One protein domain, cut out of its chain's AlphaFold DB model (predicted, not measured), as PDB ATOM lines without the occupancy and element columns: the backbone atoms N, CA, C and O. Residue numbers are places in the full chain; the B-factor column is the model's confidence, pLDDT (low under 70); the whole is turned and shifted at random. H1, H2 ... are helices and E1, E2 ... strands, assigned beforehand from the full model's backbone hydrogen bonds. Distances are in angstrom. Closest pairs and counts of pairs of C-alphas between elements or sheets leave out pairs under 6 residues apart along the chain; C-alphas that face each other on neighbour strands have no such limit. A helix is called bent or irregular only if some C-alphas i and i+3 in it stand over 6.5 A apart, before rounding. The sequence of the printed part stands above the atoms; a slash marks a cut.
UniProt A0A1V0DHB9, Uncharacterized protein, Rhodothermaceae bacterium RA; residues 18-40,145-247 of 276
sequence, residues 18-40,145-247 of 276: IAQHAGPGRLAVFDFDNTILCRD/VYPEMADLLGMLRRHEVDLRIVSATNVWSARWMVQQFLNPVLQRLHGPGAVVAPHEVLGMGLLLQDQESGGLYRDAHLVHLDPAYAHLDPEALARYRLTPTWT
ATOM      1  N   ILE A  18      -2.594  34.486  36.341       93.81
ATOM      2  CA  ILE A  18      -3.195  34.086  35.062       93.81
ATOM      3  C   ILE A  18      -3.774  35.312  34.352       93.81
ATOM      4  O   ILE A  18      -3.478  35.533  33.183       93.81
ATOM      5  N   ALA A  19      -4.541  36.149  35.055       92.94
ATOM      6  CA  ALA A  19      -5.129  37.351  34.465       92.94
ATOM      7  C   ALA A  19      -4.070  38.361  33.979       92.94
ATOM      8  O   ALA A  19      -4.252  38.988  32.940       92.94
ATOM      9  N   GLN A  20      -2.961  38.515  34.708       94.62
ATOM     10  CA  GLN A  20      -1.875  39.446  34.367       94.62
ATOM     11  C   GLN A  20      -0.981  38.957  33.222       94.62
ATOM     12  O   GLN A  20      -0.362  39.769  32.533       94.62
ATOM     13  N   HIS A  21      -0.886  37.642  33.032       91.94
ATOM     14  CA  HIS A  21       0.052  37.016  32.102       91.94
ATOM     15  C   HIS A  21      -0.631  36.117  31.067       91.94
ATOM     16  O   HIS A  21       0.019  35.228  30.525       91.94
ATOM     17  N   ALA A  22      -1.908  36.359  30.772       93.12
ATOM     18  CA  ALA A  22      -2.618  35.709  29.677       93.12
ATOM     19  C   ALA A  22      -2.111  36.183  28.303       93.12
ATOM     20  O   ALA A  22      -1.559  37.281  28.162       93.12
ATOM     21  N   GLY A  23      -2.358  35.361  27.289       91.88
ATOM     22  CA  GLY A  23      -2.099  35.662  25.889       91.88
ATOM     23  C   GLY A  23      -0.898  34.915  25.299       91.88
ATOM     24  O   GLY A  23      -0.065  34.367  26.027       91.88
ATOM     25  N   PRO A  24      -0.783  34.939  23.962       91.25
ATOM     26  CA  PRO A  24       0.185  34.141  23.221       91.25
ATOM     27  C   PRO A  24       1.639  34.498  23.554       91.25
ATOM     28  O   PRO A  24       1.987  35.649  23.832       91.25
ATOM     29  N   GLY A  25       2.520  33.497  23.478       90.44
ATOM     30  CA  GLY A  25       3.958  33.643  23.738       90.44
ATOM     31  C   GLY A  25       4.338  33.655  25.221       90.44
ATOM     32  O   GLY A  25       5.506  33.876  25.560       90.44
ATOM     33  N   ARG A  26       3.370  33.420  26.111       94.69
ATOM     34  CA  ARG A  26       3.579  33.208  27.545       94.69
ATOM     35  C   ARG A  26       3.801  31.728  27.806       94.69
ATOM     36  O   ARG A  26       3.183  30.898  27.160       94.69
ATOM     37  N   LEU A  27       4.683  31.413  28.748       94.75
ATOM     38  CA  LEU A  27       5.093  30.046  29.049       94.75
ATOM     39  C   LEU A  27       4.956  29.776  30.543       94.75
ATOM     40  O   LEU A  27       5.529  30.509  31.351       94.75
ATOM     41  N   ALA A  28       4.269  28.695  30.890       95.88
ATOM     42  CA  ALA A  28       4.288  28.116  32.222       95.88
ATOM     43  C   ALA A  28       5.019  26.771  32.186       95.88
ATOM     44  O   ALA A  28       4.787  25.943  31.302       95.88
ATOM     45  N   VAL A  29       5.919  26.568  33.148       96.31
ATOM     46  CA  VAL A  29       6.705  25.340  33.272       96.31
ATOM     47  C   VAL A  29       6.393  24.683  34.601       96.31
ATOM     48  O   VAL A  29       6.397  25.352  35.633       96.31
ATOM     49  N   PHE A  30       6.145  23.381  34.561       96.88
ATOM     50  CA  PHE A  30       5.820  22.577  35.726       96.88
ATOM     51  C   PHE A  30       6.736  21.363  35.797       96.88
ATOM     52  O   PHE A  30       7.042  20.747  34.775       96.88
ATOM     53  N   ASP A  31       7.124  21.008  37.016       95.31
ATOM     54  CA  ASP A  31       7.563  19.650  37.308       95.31
ATOM     55  C   ASP A  31       6.391  18.669  37.156       95.31
ATOM     56  O   ASP A  31       5.223  19.073  37.112       95.31
ATOM     57  N   PHE A  32       6.691  17.377  37.089       95.19
ATOM     58  CA  PHE A  32       5.694  16.328  36.976       95.19
ATOM     59  C   PHE A  32       5.455  15.609  38.302       95.19
ATOM     60  O   PHE A  32       4.413  15.822  38.929       95.19
ATOM     61  N   ASP A  33       6.407  14.784  38.729       92.19
ATOM     62  CA  ASP A  33       6.298  13.943  39.917       92.19
ATOM     63  C   ASP A  33       6.287  14.795  41.191       92.19
ATOM     64  O   ASP A  33       7.013  15.775  41.332       92.19
ATOM     65  N   ASN A  34       5.400  14.458  42.122       91.12
ATOM     66  CA  ASN A  34       5.061  15.258  43.305       91.12
ATOM     67  C   ASN A  34       4.667  16.734  43.042       91.12
ATOM     68  O   ASN A  34       4.613  17.516  43.992       91.12
ATOM     69  N   THR A  35       4.329  17.102  41.796       93.69
ATOM     70  CA  THR A  35       3.876  18.454  41.416       93.69
ATOM     71  C   THR A  35       2.545  18.424  40.673       93.69
ATOM     72  O   THR A  35       1.548  18.870  41.226       93.69
ATOM     73  N   ILE A  36       2.488  17.895  39.445       96.25
ATOM     74  CA  ILE A  36       1.223  17.635  38.726       96.25
ATOM     75  C   ILE A  36       0.661  16.277  39.151       96.25
ATOM     76  O   ILE A  36      -0.545  16.115  39.354       96.25
ATOM     77  N   LEU A  37       1.559  15.306  39.274       93.56
ATOM     78  CA  LEU A  37       1.299  13.960  39.734       93.56
ATOM     79  C   LEU A  37       1.631  13.885  41.229       93.56
ATOM     80  O   LEU A  37       2.662  14.379  41.669       93.56
ATOM     81  N   CYS A  38       0.776  13.267  42.028       91.88
ATOM     82  CA  CYS A  38       1.152  12.774  43.342       91.88
ATOM     83  C   CYS A  38       2.026  11.526  43.189       91.88
ATOM     84  O   CYS A  38       1.652  10.626  42.436       91.88
ATOM     85  N   ARG A  39       3.086  11.417  44.006       91.31
ATOM     86  CA  ARG A  39       4.081  10.331  43.966       91.31
ATOM     87  C   ARG A  39       4.887  10.384  42.671       91.31
ATOM     88  O   ARG A  39       4.947  11.429  42.024       91.31
ATOM     89  N   ASP A  40       5.579   9.291  42.385       92.56
ATOM     90  CA  ASP A  40       6.662   9.238  41.423       92.56
ATOM     91  C   ASP A  40       6.489   8.020  40.510       92.56
ATOM     92  O   ASP A  40       6.514   6.865  40.958       92.56
ATOM     93  N   VAL A 145      -3.025  11.919  39.321       95.25
ATOM     94  CA  VAL A 145      -3.026  13.344  38.945       95.25
ATOM     95  C   VAL A 145      -3.751  14.169  40.006       95.25
ATOM     96  O   VAL A 145      -4.879  13.835  40.368       95.25
ATOM     97  N   TYR A 146      -3.152  15.272  40.462       93.56
ATOM     98  CA  TYR A 146      -3.858  16.247  41.293       93.56
ATOM     99  C   TYR A 146      -4.929  16.969  40.457       93.56
ATOM    100  O   TYR A 146      -4.572  17.673  39.505       93.56
ATOM    101  N   PRO A 147      -6.229  16.851  40.793       92.19
ATOM    102  CA  PRO A 147      -7.292  17.515  40.036       92.19
ATOM    103  C   PRO A 147      -7.113  19.035  39.974       92.19
ATOM    104  O   PRO A 147      -7.318  19.636  38.924       92.19
ATOM    105  N   GLU A 148      -6.658  19.644  41.072       94.12
ATOM    106  CA  GLU A 148      -6.330  21.068  41.171       94.12
ATOM    107  C   GLU A 148      -5.273  21.497  40.143       94.12
ATOM    108  O   GLU A 148      -5.374  22.570  39.549       94.12
ATOM    109  N   MET A 149      -4.264  20.652  39.916       96.50
ATOM    110  CA  MET A 149      -3.197  20.928  38.956       96.50
ATOM    111  C   MET A 149      -3.682  20.746  37.524       96.50
ATOM    112  O   MET A 149      -3.369  21.577  36.675       96.50
ATOM    113  N   ALA A 150      -4.486  19.715  37.252       95.75
ATOM    114  CA  ALA A 150      -5.119  19.559  35.947       95.75
ATOM    115  C   ALA A 150      -5.997  20.778  35.608       95.75
ATOM    116  O   ALA A 150      -5.884  21.325  34.512       95.75
ATOM    117  N   ASP A 151      -6.797  21.264  36.562       95.69
ATOM    118  CA  ASP A 151      -7.610  22.470  36.379       95.69
ATOM    119  C   ASP A 151      -6.751  23.718  36.110       95.69
ATOM    120  O   ASP A 151      -7.022  24.481  35.181       95.69
ATOM    121  N   LEU A 152      -5.652  23.893  36.852       97.12
ATOM    122  CA  LEU A 152      -4.702  24.983  36.621       97.12
ATOM    123  C   LEU A 152      -4.095  24.940  35.211       97.12
ATOM    124  O   LEU A 152      -4.066  25.965  34.526       97.12
ATOM    125  N   LEU A 153      -3.627  23.773  34.764       97.00
ATOM    126  CA  LEU A 153      -3.047  23.595  33.431       97.00
ATOM    127  C   LEU A 153      -4.075  23.902  32.332       97.00
ATOM    128  O   LEU A 153      -3.778  24.640  31.388       97.00
ATOM    129  N   GLY A 154      -5.300  23.394  32.467       95.62
ATOM    130  CA  GLY A 154      -6.367  23.660  31.507       95.62
ATOM    131  C   GLY A 154      -6.806  25.127  31.492       95.62
ATOM    132  O   GLY A 154      -7.039  25.694  30.422       95.62
ATOM    133  N   MET A 155      -6.839  25.787  32.652       94.88
ATOM    134  CA  MET A 155      -7.077  27.229  32.744       94.88
ATOM    135  C   MET A 155      -5.984  28.035  32.037       94.88
ATOM    136  O   MET A 155      -6.307  28.928  31.256       94.88
ATOM    137  N   LEU A 156      -4.706  27.707  32.239       95.50
ATOM    138  CA  LEU A 156      -3.596  28.365  31.543       95.50
ATOM    139  C   LEU A 156      -3.728  28.247  30.016       95.50
ATOM    140  O   LEU A 156      -3.626  29.255  29.316       95.50
ATOM    141  N   ARG A 157      -4.078  27.060  29.502       93.94
ATOM    142  CA  ARG A 157      -4.349  26.852  28.067       93.94
ATOM    143  C   ARG A 157      -5.487  27.706  27.539       93.94
ATOM    144  O   ARG A 157      -5.361  28.309  26.478       93.94
ATOM    145  N   ARG A 158      -6.593  27.786  28.280       92.69
ATOM    146  CA  ARG A 158      -7.743  28.628  27.911       92.69
ATOM    147  C   ARG A 158      -7.402  30.115  27.844       92.69
ATOM    148  O   ARG A 158      -8.117  30.861  27.185       92.69
ATOM    149  N   HIS A 159      -6.343  30.528  28.529       93.81
ATOM    150  CA  HIS A 159      -5.796  31.879  28.501       93.81
ATOM    151  C   HIS A 159      -4.581  32.011  27.562       93.81
ATOM    152  O   HIS A 159      -3.805  32.951  27.711       93.81
ATOM    153  N   GLU A 160      -4.427  31.091  26.601       93.81
ATOM    154  CA  GLU A 160      -3.385  31.099  25.560       93.81
ATOM    155  C   GLU A 160      -1.946  31.072  26.103       93.81
ATOM    156  O   GLU A 160      -1.017  31.553  25.456       93.81
ATOM    157  N   VAL A 161      -1.752  30.493  27.292       94.62
ATOM    158  CA  VAL A 161      -0.424  30.257  27.865       94.62
ATOM    159  C   VAL A 161       0.093  28.892  27.409       94.62
ATOM    160  O   VAL A 161      -0.564  27.866  27.611       94.62
ATOM    161  N   ASP A 162       1.291  28.871  26.826       93.62
ATOM    162  CA  ASP A 162       2.000  27.649  26.455       93.62
ATOM    163  C   ASP A 162       2.418  26.880  27.710       93.62
ATOM    164  O   ASP A 162       2.857  27.463  28.708       93.62
ATOM    165  N   LEU A 163       2.333  25.551  27.652       95.25
ATOM    166  CA  LEU A 163       2.717  24.678  28.756       95.25
ATOM    167  C   LEU A 163       3.983  23.894  28.419       95.25
ATOM    168  O   LEU A 163       4.170  23.425  27.297       95.25
ATOM    169  N   ARG A 164       4.835  23.696  29.426       97.19
ATOM    170  CA  ARG A 164       5.895  22.683  29.403       97.19
ATOM    171  C   ARG A 164       5.901  21.900  30.698       97.19
ATOM    172  O   ARG A 164       5.866  22.480  31.779       97.19
ATOM    173  N   ILE A 165       6.005  20.589  30.562       97.81
ATOM    174  CA  ILE A 165       6.303  19.691  31.668       97.81
ATOM    175  C   ILE A 165       7.788  19.361  31.565       97.81
ATOM    176  O   ILE A 165       8.251  18.957  30.501       97.81
ATOM    177  N   VAL A 166       8.541  19.584  32.636       95.81
ATOM    178  CA  VAL A 166       9.974  19.286  32.714       95.81
ATOM    179  C   VAL A 166      10.191  18.437  33.954       95.81
ATOM    180  O   VAL A 166      10.091  18.962  35.051       95.81
ATOM    181  N   SER A 167      10.461  17.146  33.772       93.06
ATOM    182  CA  SER A 167      10.602  16.178  34.868       93.06
ATOM    183  C   SER A 167      12.023  15.614  34.965       93.06
ATOM    184  O   SER A 167      12.729  15.490  33.962       93.06
ATOM    185  N   ALA A 168      12.437  15.243  36.178       91.00
ATOM    186  CA  ALA A 168      13.641  14.441  36.409       91.00
ATOM    187  C   ALA A 168      13.427  12.939  36.118       91.00
ATOM    188  O   ALA A 168      14.391  12.183  36.015       91.00
ATOM    189  N   THR A 169      12.182  12.505  35.936       92.38
ATOM    190  CA  THR A 169      11.825  11.134  35.559       92.38
ATOM    191  C   THR A 169      12.153  10.856  34.096       92.38
ATOM    192  O   THR A 169      12.250  11.770  33.267       92.38
ATOM    193  N   ASN A 170      12.307   9.573  33.748       95.75
ATOM    194  CA  ASN A 170      12.458   9.167  32.357       95.75
ATOM    195  C   ASN A 170      11.283   9.701  31.504       95.75
ATOM    196  O   ASN A 170      10.108   9.560  31.857       95.75
ATOM    197  N   VAL A 171      11.608  10.333  30.375       97.12
ATOM    198  CA  VAL A 171      10.641  11.088  29.562       97.12
ATOM    199  C   VAL A 171       9.500  10.218  29.039       97.12
ATOM    200  O   VAL A 171       8.376  10.698  28.909       97.12
ATOM    201  N   TRP A 172       9.752   8.933  28.782       98.38
ATOM    202  CA  TRP A 172       8.762   8.010  28.230       98.38
ATOM    203  C   TRP A 172       7.666   7.669  29.236       98.38
ATOM    204  O   TRP A 172       6.490   7.762  28.892       98.38
ATOM    205  N   SER A 173       8.021   7.369  30.489       98.31
ATOM    206  CA  SER A 173       7.038   7.099  31.550       98.31
ATOM    207  C   SER A 173       6.238   8.351  31.899       98.31
ATOM    208  O   SER A 173       5.013   8.288  32.012       98.31
ATOM    209  N   ALA A 174       6.899   9.511  31.981       98.00
ATOM    210  CA  ALA A 174       6.220  10.786  32.200       98.00
ATOM    211  C   ALA A 174       5.244  11.111  31.054       98.00
ATOM    212  O   ALA A 174       4.075  11.418  31.292       98.00
ATOM    213  N   ARG A 175       5.682  10.984  29.792       98.38
ATOM    214  CA  ARG A 175       4.831  11.207  28.612       98.38
ATOM    215  C   ARG A 175       3.660  10.230  28.572       98.38
ATOM    216  O   ARG A 175       2.552  10.642  28.235       98.38
ATOM    217  N   TRP A 176       3.882   8.972  28.942       98.38
ATOM    218  CA  TRP A 176       2.822   7.976  29.024       98.38
ATOM    219  C   TRP A 176       1.773   8.374  30.066       98.38
ATOM    220  O   TRP A 176       0.591   8.448  29.738       98.38
ATOM    221  N   MET A 177       2.190   8.763  31.277       98.25
ATOM    222  CA  MET A 177       1.267   9.263  32.305       98.25
ATOM    223  C   MET A 177       0.497  10.505  31.845       98.25
ATOM    224  O   MET A 177      -0.702  10.631  32.104       98.25
ATOM    225  N   VAL A 178       1.155  11.414  31.123       98.31
ATOM    226  CA  VAL A 178       0.493  12.593  30.554       98.31
ATOM    227  C   VAL A 178      -0.592  12.187  29.558       98.31
ATOM    228  O   VAL A 178      -1.719  12.665  29.660       98.31
ATOM    229  N   GLN A 179      -0.289  11.289  28.621       97.62
ATOM    230  CA  GLN A 179      -1.246  10.871  27.595       97.62
ATOM    231  C   GLN A 179      -2.403  10.043  28.162       97.62
ATOM    232  O   GLN A 179      -3.537  10.237  27.734       97.62
ATOM    233  N   GLN A 180      -2.132   9.159  29.124       96.62
ATOM    234  CA  GLN A 180      -3.118   8.196  29.623       96.62
ATOM    235  C   GLN A 180      -3.918   8.690  30.836       96.62
ATOM    236  O   GLN A 180      -5.044   8.242  31.035       96.62
ATOM    237  N   PHE A 181      -3.382   9.619  31.638       96.62
ATOM    238  CA  PHE A 181      -4.039  10.080  32.872       96.62
ATOM    239  C   PHE A 181      -4.307  11.583  32.879       96.62
ATOM    240  O   PHE A 181      -5.437  11.996  33.134       96.62
ATOM    241  N   LEU A 182      -3.312  12.421  32.573       97.75
ATOM    242  CA  LEU A 182      -3.488  13.878  32.639       97.75
ATOM    243  C   LEU A 182      -4.388  14.406  31.514       97.75
ATOM    244  O   LEU A 182      -5.355  15.118  31.779       97.75
ATOM    245  N   ASN A 183      -4.092  14.051  30.263       97.44
ATOM    246  CA  ASN A 183      -4.823  14.534  29.094       97.44
ATOM    247  C   ASN A 183      -6.317  14.171  29.138       97.44
ATOM    248  O   ASN A 183      -7.125  15.069  28.904       97.44
ATOM    249  N   PRO A 184      -6.732  12.947  29.521       96.50
ATOM    250  CA  PRO A 184      -8.151  12.637  29.686       96.50
ATOM    251  C   PRO A 184      -8.858  13.502  30.737       96.50
ATOM    252  O   PRO A 184     -10.025  13.859  30.560       96.50
ATOM    253  N   VAL A 185      -8.174  13.873  31.827       95.56
ATOM    254  CA  VAL A 185      -8.726  14.789  32.840       95.56
ATOM    255  C   VAL A 185      -8.828  16.210  32.279       95.56
ATOM    256  O   VAL A 185      -9.885  16.829  32.393       95.56
ATOM    257  N   LEU A 186      -7.786  16.704  31.602       96.12
ATOM    258  CA  LEU A 186      -7.788  18.019  30.951       96.12
ATOM    259  C   LEU A 186      -8.914  18.147  29.923       96.12
ATOM    260  O   LEU A 186      -9.651  19.134  29.928       96.12
ATOM    261  N   GLN A 187      -9.090  17.130  29.080       95.31
ATOM    262  CA  GLN A 187     -10.148  17.098  28.072       95.31
ATOM    263  C   GLN A 187     -11.538  17.123  28.703       95.31
ATOM    264  O   GLN A 187     -12.415  17.842  28.228       95.31
ATOM    265  N   ARG A 188     -11.734  16.379  29.797       94.81
ATOM    266  CA  ARG A 188     -13.006  16.345  30.526       94.81
ATOM    267  C   ARG A 188     -13.349  17.691  31.165       94.81
ATOM    268  O   ARG A 188     -14.511  18.081  31.143       94.81
ATOM    269  N   LEU A 189     -12.361  18.382  31.735       93.56
ATOM    270  CA  LEU A 189     -12.566  19.642  32.459       93.56
ATOM    271  C   LEU A 189     -12.621  20.872  31.537       93.56
ATOM    272  O   LEU A 189     -13.377  21.806  31.800       93.56
ATOM    273  N   HIS A 190     -11.838  20.888  30.454       94.50
ATOM    274  CA  HIS A 190     -11.621  22.091  29.637       94.50
ATOM    275  C   HIS A 190     -11.805  21.886  28.125       94.50
ATOM    276  O   HIS A 190     -11.655  22.843  27.365       94.50
ATOM    277  N   GLY A 191     -12.183  20.684  27.686       93.50
ATOM    278  CA  GLY A 191     -12.452  20.357  26.287       93.50
ATOM    279  C   GLY A 191     -11.236  19.808  25.524       93.50
ATOM    280  O   GLY A 191     -10.106  19.847  26.011       93.50
ATOM    281  N   PRO A 192     -11.446  19.299  24.295       90.44
ATOM    282  CA  PRO A 192     -10.452  18.513  23.555       90.44
ATOM    283  C   PRO A 192      -9.143  19.256  23.241       90.44
ATOM    284  O   PRO A 192      -8.107  18.618  23.086       90.44
ATOM    285  N   GLY A 193      -9.169  20.592  23.177       87.44
ATOM    286  CA  GLY A 193      -7.993  21.423  22.903       87.44
ATOM    287  C   GLY A 193      -7.087  21.696  24.110       87.44
ATOM    288  O   GLY A 193      -6.030  22.293  23.941       87.44
ATOM    289  N   ALA A 194      -7.466  21.280  25.323       92.31
ATOM    290  CA  ALA A 194      -6.715  21.573  26.549       92.31
ATOM    291  C   ALA A 194      -5.568  20.587  26.844       92.31
ATOM    292  O   ALA A 194      -5.000  20.619  27.932       92.31
ATOM    293  N   VAL A 195      -5.235  19.699  25.905       95.12
ATOM    294  CA  VAL A 195      -4.219  18.655  26.089       95.12
ATOM    295  C   VAL A 195      -2.790  19.200  26.144       95.12
ATOM    296  O   VAL A 195      -2.465  20.262  25.609       95.12
ATOM    297  N   VAL A 196      -1.907  18.428  26.772       96.81
ATOM    298  CA  VAL A 196      -0.455  18.571  26.658       96.81
ATOM    299  C   VAL A 196       0.023  17.664  25.526       96.81
ATOM    300  O   VAL A 196      -0.180  16.447  25.557       96.81
ATOM    301  N   ALA A 197       0.635  18.256  24.508       96.50
ATOM    302  CA  ALA A 197       1.183  17.548  23.366       96.50
ATOM    303  C   ALA A 197       2.453  16.762  23.756       96.50
ATOM    304  O   ALA A 197       3.200  17.182  24.644       96.50
ATOM    305  N   PRO A 198       2.774  15.659  23.055       97.75
ATOM    306  CA  PRO A 198       3.928  14.815  23.379       97.75
ATOM    307  C   PRO A 198       5.272  15.549  23.511       97.75
ATOM    308  O   PRO A 198       6.074  15.213  24.382       97.75
ATOM    309  N   HIS A 199       5.511  16.555  22.665       96.44
ATOM    310  CA  HIS A 199       6.754  17.334  22.619       96.44
ATOM    311  C   HIS A 199       6.838  18.441  23.688       96.44
ATOM    312  O   HIS A 199       7.876  19.089  23.846       96.44
ATOM    313  N   GLU A 200       5.744  18.695  24.407       97.25
ATOM    314  CA  GLU A 200       5.713  19.619  25.542       97.25
ATOM    315  C   GLU A 200       6.119  18.930  26.850       97.25
ATOM    316  O   GLU A 200       6.365  19.614  27.844       97.25
ATOM    317  N   VAL A 201       6.243  17.597  26.830       98.00
ATOM    318  CA  VAL A 201       6.774  16.783  27.923       98.00
ATOM    319  C   VAL A 201       8.259  16.538  27.693       98.00
ATOM    320  O   VAL A 201       8.662  15.838  26.762       98.00
ATOM    321  N   LEU A 202       9.067  17.128  28.562       95.62
ATOM    322  CA  LEU A 202      10.510  16.984  28.615       95.62
ATOM    323  C   LEU A 202      10.866  16.200  29.877       95.62
ATOM    324  O   LEU A 202      10.328  16.457  30.953       95.62
ATOM    325  N   GLY A 203      11.787  15.257  29.745       93.00
ATOM    326  CA  GLY A 203      12.260  14.452  30.859       93.00
ATOM    327  C   GLY A 203      13.694  14.000  30.648       93.00
ATOM    328  O   GLY A 203      14.331  14.344  29.645       93.00
ATOM    329  N   MET A 204      14.189  13.202  31.583       92.38
ATOM    330  CA  MET A 204      15.489  12.560  31.446       92.38
ATOM    331  C   MET A 204      15.418  11.444  30.400       92.38
ATOM    332  O   MET A 204      14.408  10.757  30.258       92.38
ATOM    333  N   GLY A 205      16.492  11.253  29.644       92.56
ATOM    334  CA  GLY A 205      16.537  10.230  28.609       92.56
ATOM    335  C   GLY A 205      17.958   9.909  28.183       92.56
ATOM    336  O   GLY A 205      18.859  10.751  28.239       92.56
ATOM    337  N   LEU A 206      18.138   8.671  27.744       94.62
ATOM    338  CA  LEU A 206      19.365   8.181  27.131       94.62
ATOM    339  C   LEU A 206      19.321   8.392  25.611       94.62
ATOM    340  O   LEU A 206      18.250   8.607  25.035       94.62
ATOM    341  N   LEU A 207      20.481   8.323  24.946       95.75
ATOM    342  CA  LEU A 207      20.496   8.163  23.490       95.75
ATOM    343  C   LEU A 207      19.761   6.876  23.129       95.75
ATOM    344  O   LEU A 207      19.969   5.840  23.763       95.75
ATOM    345  N   LEU A 208      18.950   6.956  22.085       97.19
ATOM    346  CA  LEU A 208      18.239   5.826  21.516       97.19
ATOM    347  C   LEU A 208      19.017   5.300  20.325       97.19
ATOM    348  O   LEU A 208      19.364   6.076  19.439       97.19
ATOM    349  N   GLN A 209      19.261   4.001  20.288       97.12
ATOM    350  CA  GLN A 209      19.758   3.326  19.105       97.12
ATOM    351  C   GLN A 209      18.590   2.673  18.381       97.12
ATOM    352  O   GLN A 209      17.859   1.868  18.955       97.12
ATOM    353  N   ASP A 210      18.419   3.032  17.119       96.75
ATOM    354  CA  ASP A 210      17.564   2.296  16.203       96.75
ATOM    355  C   ASP A 210      18.190   0.924  15.928       96.75
ATOM    356  O   ASP A 210      19.320   0.840  15.445       96.75
ATOM    357  N   GLN A 211      17.468  -0.143  16.254       95.06
ATOM    358  CA  GLN A 211      17.963  -1.514  16.129       95.06
ATOM    359  C   GLN A 211      18.108  -1.978  14.676       95.06
ATOM    360  O   GLN A 211      18.876  -2.900  14.417       95.06
ATOM    361  N   GLU A 212      17.414  -1.345  13.729       93.00
ATOM    362  CA  GLU A 212      17.502  -1.701  12.313       93.00
ATOM    363  C   GLU A 212      18.672  -0.984  11.629       93.00
ATOM    364  O   GLU A 212      19.501  -1.609  10.970       93.00
ATOM    365  N   SER A 213      18.763   0.339  11.801       94.31
ATOM    366  CA  SER A 213      19.779   1.155  11.122       94.31
ATOM    367  C   SER A 213      21.078   1.332  11.914       94.31
ATOM    368  O   SER A 213      22.077   1.795  11.364       94.31
ATOM    369  N   GLY A 214      21.070   1.039  13.218       94.25
ATOM    370  CA  GLY A 214      22.152   1.374  14.147       94.25
ATOM    371  C   GLY A 214      22.270   2.874  14.459       94.25
ATOM    372  O   GLY A 214      23.153   3.266  15.226       94.25
ATOM    373  N   GLY A 215      21.406   3.715  13.878       94.75
ATOM    374  CA  GLY A 215      21.422   5.164  14.041       94.75
ATOM    375  C   GLY A 215      21.109   5.607  15.468       94.75
ATOM    376  O   GLY A 215      20.314   4.983  16.170       94.75
ATOM    377  N   LEU A 216      21.725   6.713  15.895       95.50
ATOM    378  CA  LEU A 216      21.524   7.285  17.226       95.50
ATOM    379  C   LEU A 216      20.583   8.487  17.177       95.50
ATOM    380  O   LEU A 216      20.792   9.440  16.425       95.50
ATOM    381  N   TYR A 217      19.585   8.468  18.050       95.44
ATOM    382  CA  TYR A 217      18.513   9.443  18.105       95.44
ATOM    383  C   TYR A 217      18.327   9.998  19.514       95.44
ATOM    384  O   TYR A 217      18.666   9.385  20.525       95.44
ATOM    385  N   ARG A 218      17.759  11.203  19.572       94.12
ATOM    386  CA  ARG A 218      17.310  11.844  20.808       94.12
ATOM    387  C   ARG A 218      15.797  11.868  20.823       94.12
ATOM    388  O   ARG A 218      15.196  12.192  19.798       94.12
ATOM    389  N   ASP A 219      15.213  11.668  21.998       95.12
ATOM    390  CA  ASP A 219      13.771  11.814  22.205       95.12
ATOM    391  C   ASP A 219      13.244  13.158  21.670       95.12
ATOM    392  O   ASP A 219      12.317  13.186  20.863       95.12
ATOM    393  N   ALA A 220      13.932  14.255  22.006       91.69
ATOM    394  CA  ALA A 220      13.587  15.611  21.570       91.69
ATOM    395  C   ALA A 220      13.579  15.813  20.043       91.69
ATOM    396  O   ALA A 220      13.162  16.865  19.573       91.69
ATOM    397  N   HIS A 221      14.092  14.858  19.268       93.19
ATOM    398  CA  HIS A 221      14.021  14.872  17.812       93.19
ATOM    399  C   HIS A 221      12.945  13.906  17.306       93.19
ATOM    400  O   HIS A 221      12.106  14.302  16.501       93.19
ATOM    401  N   LEU A 222      12.925  12.668  17.816       95.62
ATOM    402  CA  LEU A 222      11.958  11.647  17.396       95.62
ATOM    403  C   LEU A 222      10.512  12.057  17.668       95.62
ATOM    404  O   LEU A 222       9.665  11.865  16.805       95.62
ATOM    405  N   VAL A 223      10.244  12.721  18.796       97.06
ATOM    406  CA  VAL A 223       8.894  13.194  19.153       97.06
ATOM    407  C   VAL A 223       8.296  14.175  18.128       97.06
ATOM    408  O   VAL A 223       7.087  14.381  18.107       97.06
ATOM    409  N   HIS A 224       9.128  14.790  17.280       95.75
ATOM    410  CA  HIS A 224       8.690  15.662  16.189       95.75
ATOM    411  C   HIS A 224       8.678  14.980  14.820       95.75
ATOM    412  O   HIS A 224       7.931  15.416  13.948       95.75
ATOM    413  N   LEU A 225       9.522  13.968  14.611       95.25
ATOM    414  CA  LEU A 225       9.667  13.309  13.313       95.25
ATOM    415  C   LEU A 225       8.712  12.138  13.110       95.25
ATOM    416  O   LEU A 225       8.305  11.883  11.980       95.25
ATOM    417  N   ASP A 226       8.399  11.419  14.181       96.56
ATOM    418  CA  ASP A 226       7.653  10.173  14.118       96.56
ATOM    419  C   ASP A 226       6.400  10.275  15.001       96.56
ATOM    420  O   ASP A 226       6.487  10.234  16.235       96.56
ATOM    421  N   PRO A 227       5.210  10.427  14.387       97.06
ATOM    422  CA  PRO A 227       3.953  10.451  15.116       97.06
ATOM    423  C   PRO A 227       3.684   9.176  15.920       97.06
ATOM    424  O   PRO A 227       3.114   9.287  17.003       97.06
ATOM    425  N   ALA A 228       4.079   7.994  15.441       97.88
ATOM    426  CA  ALA A 228       3.859   6.739  16.159       97.88
ATOM    427  C   ALA A 228       4.721   6.699  17.429       97.88
ATOM    428  O   ALA A 228       4.206   6.460  18.523       97.88
ATOM    429  N   TYR A 229       5.995   7.092  17.323       98.25
ATOM    430  CA  TYR A 229       6.864   7.297  18.486       98.25
ATOM    431  C   TYR A 229       6.289   8.337  19.464       98.25
ATOM    432  O   TYR A 229       6.260   8.118  20.678       98.25
ATOM    433  N   ALA A 230       5.808   9.480  18.960       97.69
ATOM    434  CA  ALA A 230       5.259  10.548  19.794       97.69
ATOM    435  C   ALA A 230       4.012  10.104  20.581       97.69
ATOM    436  O   ALA A 230       3.826  10.528  21.724       97.69
ATOM    437  N   HIS A 231       3.189   9.229  19.998       96.94
ATOM    438  CA  HIS A 231       2.011   8.629  20.635       96.94
ATOM    439  C   HIS A 231       2.316   7.316  21.365       96.94
ATOM    440  O   HIS A 231       1.393   6.642  21.817       96.94
ATOM    441  N   LEU A 232       3.603   6.991  21.535       97.94
ATOM    442  CA  LEU A 232       4.076   5.834  22.287       97.94
ATOM    443  C   LEU A 232       3.517   4.499  21.765       97.94
ATOM    444  O   LEU A 232       3.182   3.609  22.549       97.94
ATOM    445  N   ASP A 233       3.415   4.377  20.442       97.94
ATOM    446  CA  ASP A 233       2.997   3.145  19.783       97.94
ATOM    447  C   ASP A 233       3.984   1.994  20.081       97.94
ATOM    448  O   ASP A 233       5.190   2.165  19.878       97.94
ATOM    449  N   PRO A 234       3.521   0.823  20.560       96.12
ATOM    450  CA  PRO A 234       4.413  -0.264  20.957       96.12
ATOM    451  C   PRO A 234       5.343  -0.763  19.846       96.12
ATOM    452  O   PRO A 234       6.506  -1.044  20.128       96.12
ATOM    453  N   GLU A 235       4.871  -0.851  18.598       95.69
ATOM    454  CA  GLU A 235       5.689  -1.339  17.480       95.69
ATOM    455  C   GLU A 235       6.781  -0.324  17.129       95.69
ATOM    456  O   GLU A 235       7.951  -0.685  16.984       95.69
ATOM    457  N   ALA A 236       6.426   0.965  17.082       96.75
ATOM    458  CA  ALA A 236       7.394   2.037  16.862       96.75
ATOM    459  C   ALA A 236       8.440   2.115  17.987       96.75
ATOM    460  O   ALA A 236       9.622   2.348  17.731       96.75
ATOM    461  N   LEU A 237       8.032   1.905  19.241       97.75
ATOM    462  CA  LEU A 237       8.936   1.946  20.390       97.75
ATOM    463  C   LEU A 237       9.860   0.727  20.475       97.75
ATOM    464  O   LEU A 237      11.015   0.884  20.877       97.75
ATOM    465  N   ALA A 238       9.406  -0.455  20.050       97.56
ATOM    466  CA  ALA A 238      10.217  -1.674  20.059       97.56
ATOM    467  C   ALA A 238      11.477  -1.572  19.190       97.56
ATOM    468  O   ALA A 238      12.492  -2.216  19.465       97.56
ATOM    469  N   ARG A 239      11.458  -0.691  18.186       97.12
ATOM    470  CA  ARG A 239      12.610  -0.376  17.334       97.12
ATOM    471  C   ARG A 239      13.773   0.267  18.091       97.12
ATOM    472  O   ARG A 239      14.922   0.106  17.682       97.12
ATOM    473  N   TYR A 240      13.512   0.986  19.182       98.00
ATOM    474  CA  TYR A 240      14.520   1.810  19.847       98.00
ATOM    475  C   TYR A 240      15.018   1.184  21.147       98.00
ATOM    476  O   TYR A 240      14.245   0.909  22.065       98.00
ATOM    477  N   ARG A 241      16.340   1.022  21.243       97.81
ATOM    478  CA  ARG A 241      17.045   0.563  22.443       97.81
ATOM    479  C   ARG A 241      17.721   1.725  23.161       97.81
ATOM    480  O   ARG A 241      18.347   2.575  22.530       97.81
ATOM    481  N   LEU A 242      17.625   1.748  24.482       97.44
ATOM    482  CA  LEU A 242      18.313   2.704  25.338       97.44
ATOM    483  C   LEU A 242      19.804   2.384  25.383       97.44
ATOM    484  O   LEU A 242      20.200   1.263  25.695       97.44
ATOM    485  N   THR A 243      20.642   3.370  25.082       94.12
ATOM    486  CA  THR A 243      22.098   3.200  25.136       94.12
ATOM    487  C   THR A 243      22.662   3.669  26.479       94.12
ATOM    488  O   THR A 243      22.083   4.544  27.118       94.12
ATOM    489  N   PRO A 244      23.855   3.205  26.878       84.50
ATOM    490  CA  PRO A 244      24.585   3.742  28.030       84.50
ATOM    491  C   PRO A 244      24.926   5.238  27.942       84.50
ATOM    492  O   PRO A 244      25.329   5.846  28.932       84.50
ATOM    493  N   THR A 245      24.822   5.839  26.751       78.94
ATOM    494  CA  THR A 245      25.263   7.212  26.503       78.94
ATOM    495  C   THR A 245      24.163   8.216  26.811       78.94
ATOM    496  O   THR A 245      23.026   8.122  26.348       78.94
ATOM    497  N   TRP A 246      24.544   9.246  27.551       63.16
ATOM    498  CA  TRP A 246      23.642  10.283  28.017       63.16
ATOM    499  C   TRP A 246      23.508  11.396  26.995       63.16
ATOM    500  O   TRP A 246      24.506  11.883  26.460       63.16
ATOM    501  N   THR A 247      22.284  11.879  26.781       51.53
ATOM    502  CA  THR A 247      22.097  13.172  26.124       51.53
ATOM    503  C   THR A 247      21.692  14.236  27.104       51.53
ATOM    504  O   THR A 247      20.543  14.309  27.516       51.53
TER     505      THR A 247
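What this domain is: This is residues 18 to 40 and 145 to 247 of the 276 residues of an uncharacterized protein of Rhodothermaceae bacterium RA (UniProt A0A1V0DHB9). An elongated body has two lobes: in one, a small parallel sheet E1 E2 E3 is covered on one face by H1 and the first arm of a bent helix H2; in the other, the two-stranded ribbon E4 E5 stands beyond E3, and three short helices, H3, H4 and H5, make the way from E4 back to E5. The 126 printed residues hold five named helices and five named strands, in the order E1 H1 E2 H2 E3 E4 H3 H4 H5 E5. The larger sheet has the order E1, E2, E3, all parallel, and E4 and E5 are antiparallel; the class is mixed, helices and strands. The whole is compact, with a radius of gyration of the C-alphas of 15.5 A, and spans 49 by 30 by 24 A.

Where its parts are: E1, residues 26 to 30, begins at C-alpha 26 (3.579, 33.208, 27.545). H1 is residues 147 to 158, 16.5 A long. E2, residues 161 to 170, is 25.1 A long and bends by 57 degrees at residue 167. H2, residues 171 to 190, was assigned as one helix by its hydrogen bonds but is bent, with C-alphas 180 and 183 6.6 A apart; its arms are H2a, residues 171 to 180, 14.1 A long, and H2b, residues 183 to 190. E3 is residues 201 to 204, E4 206 to 210, H3 219 to 225, H4 227 to 230 and H5 234 to 238. E5, residues 240 to 246, 14.9 A long, ends at C-alpha 246 (23.642, 10.283, 28.017).

How they stand to each other: E2 pairs with E1 over residues 161 to 165, with N 28 and O 162 2.9 A apart, and with E3 over 165 to 170, with N 202 and O 165 2.8 A apart. H1 and H2a are on the same face of this sheet, in two layers, helices over one face: the height over the sheet is 10.4 A for H1 and 9.1 A for H2a, and H1 lies over E2, with 8 of its 12 C-alphas on E2 and 2 on E1, only just not over E1 too, while H2a lies over E3, with 7 of its 10 C-alphas on E3 and 2 on E2, only just not over E2 too. E2, H2 and E3 form a strand-helix-strand unit, two parallel neighbour strands joined through a helix, with a right-handed crossover. H1 touches H2b, closest at the C-alphas of Gly 154 and His 190, 5.8 A. H3 only grazes the sheet, with residues 219 to 223. It touches H4 only at the corner, closest at the C-alphas of Val 223 and Ala 230, 4.5 A. H4 and H5 only just touch, only at the corner, with 3 pairs of C-alphas within 8 A, the closest those of Tyr 229 and Ala 236, 5.5 A. In E4 and E5, N 209 and O 241 are 2.8 A apart. Every O i to N i+4 pair is within hydrogen-bond range in H1, H2a, H2b and H5, and 2 of 3 in H3; H4 is too short for such a pair.

The domain as a whole: The C-alphas farthest apart are those of Gln 20 and Glu 212, 50.5 A. Residues 41 to 144 are not printed, and C-alphas 40 and 145 are 10.8 A apart across this cut, in the link from E1 to H1. Of the links that are printed whole, none is long. Mean pLDDT of the printed part is 94.4; residues 246 to 247 are under 70.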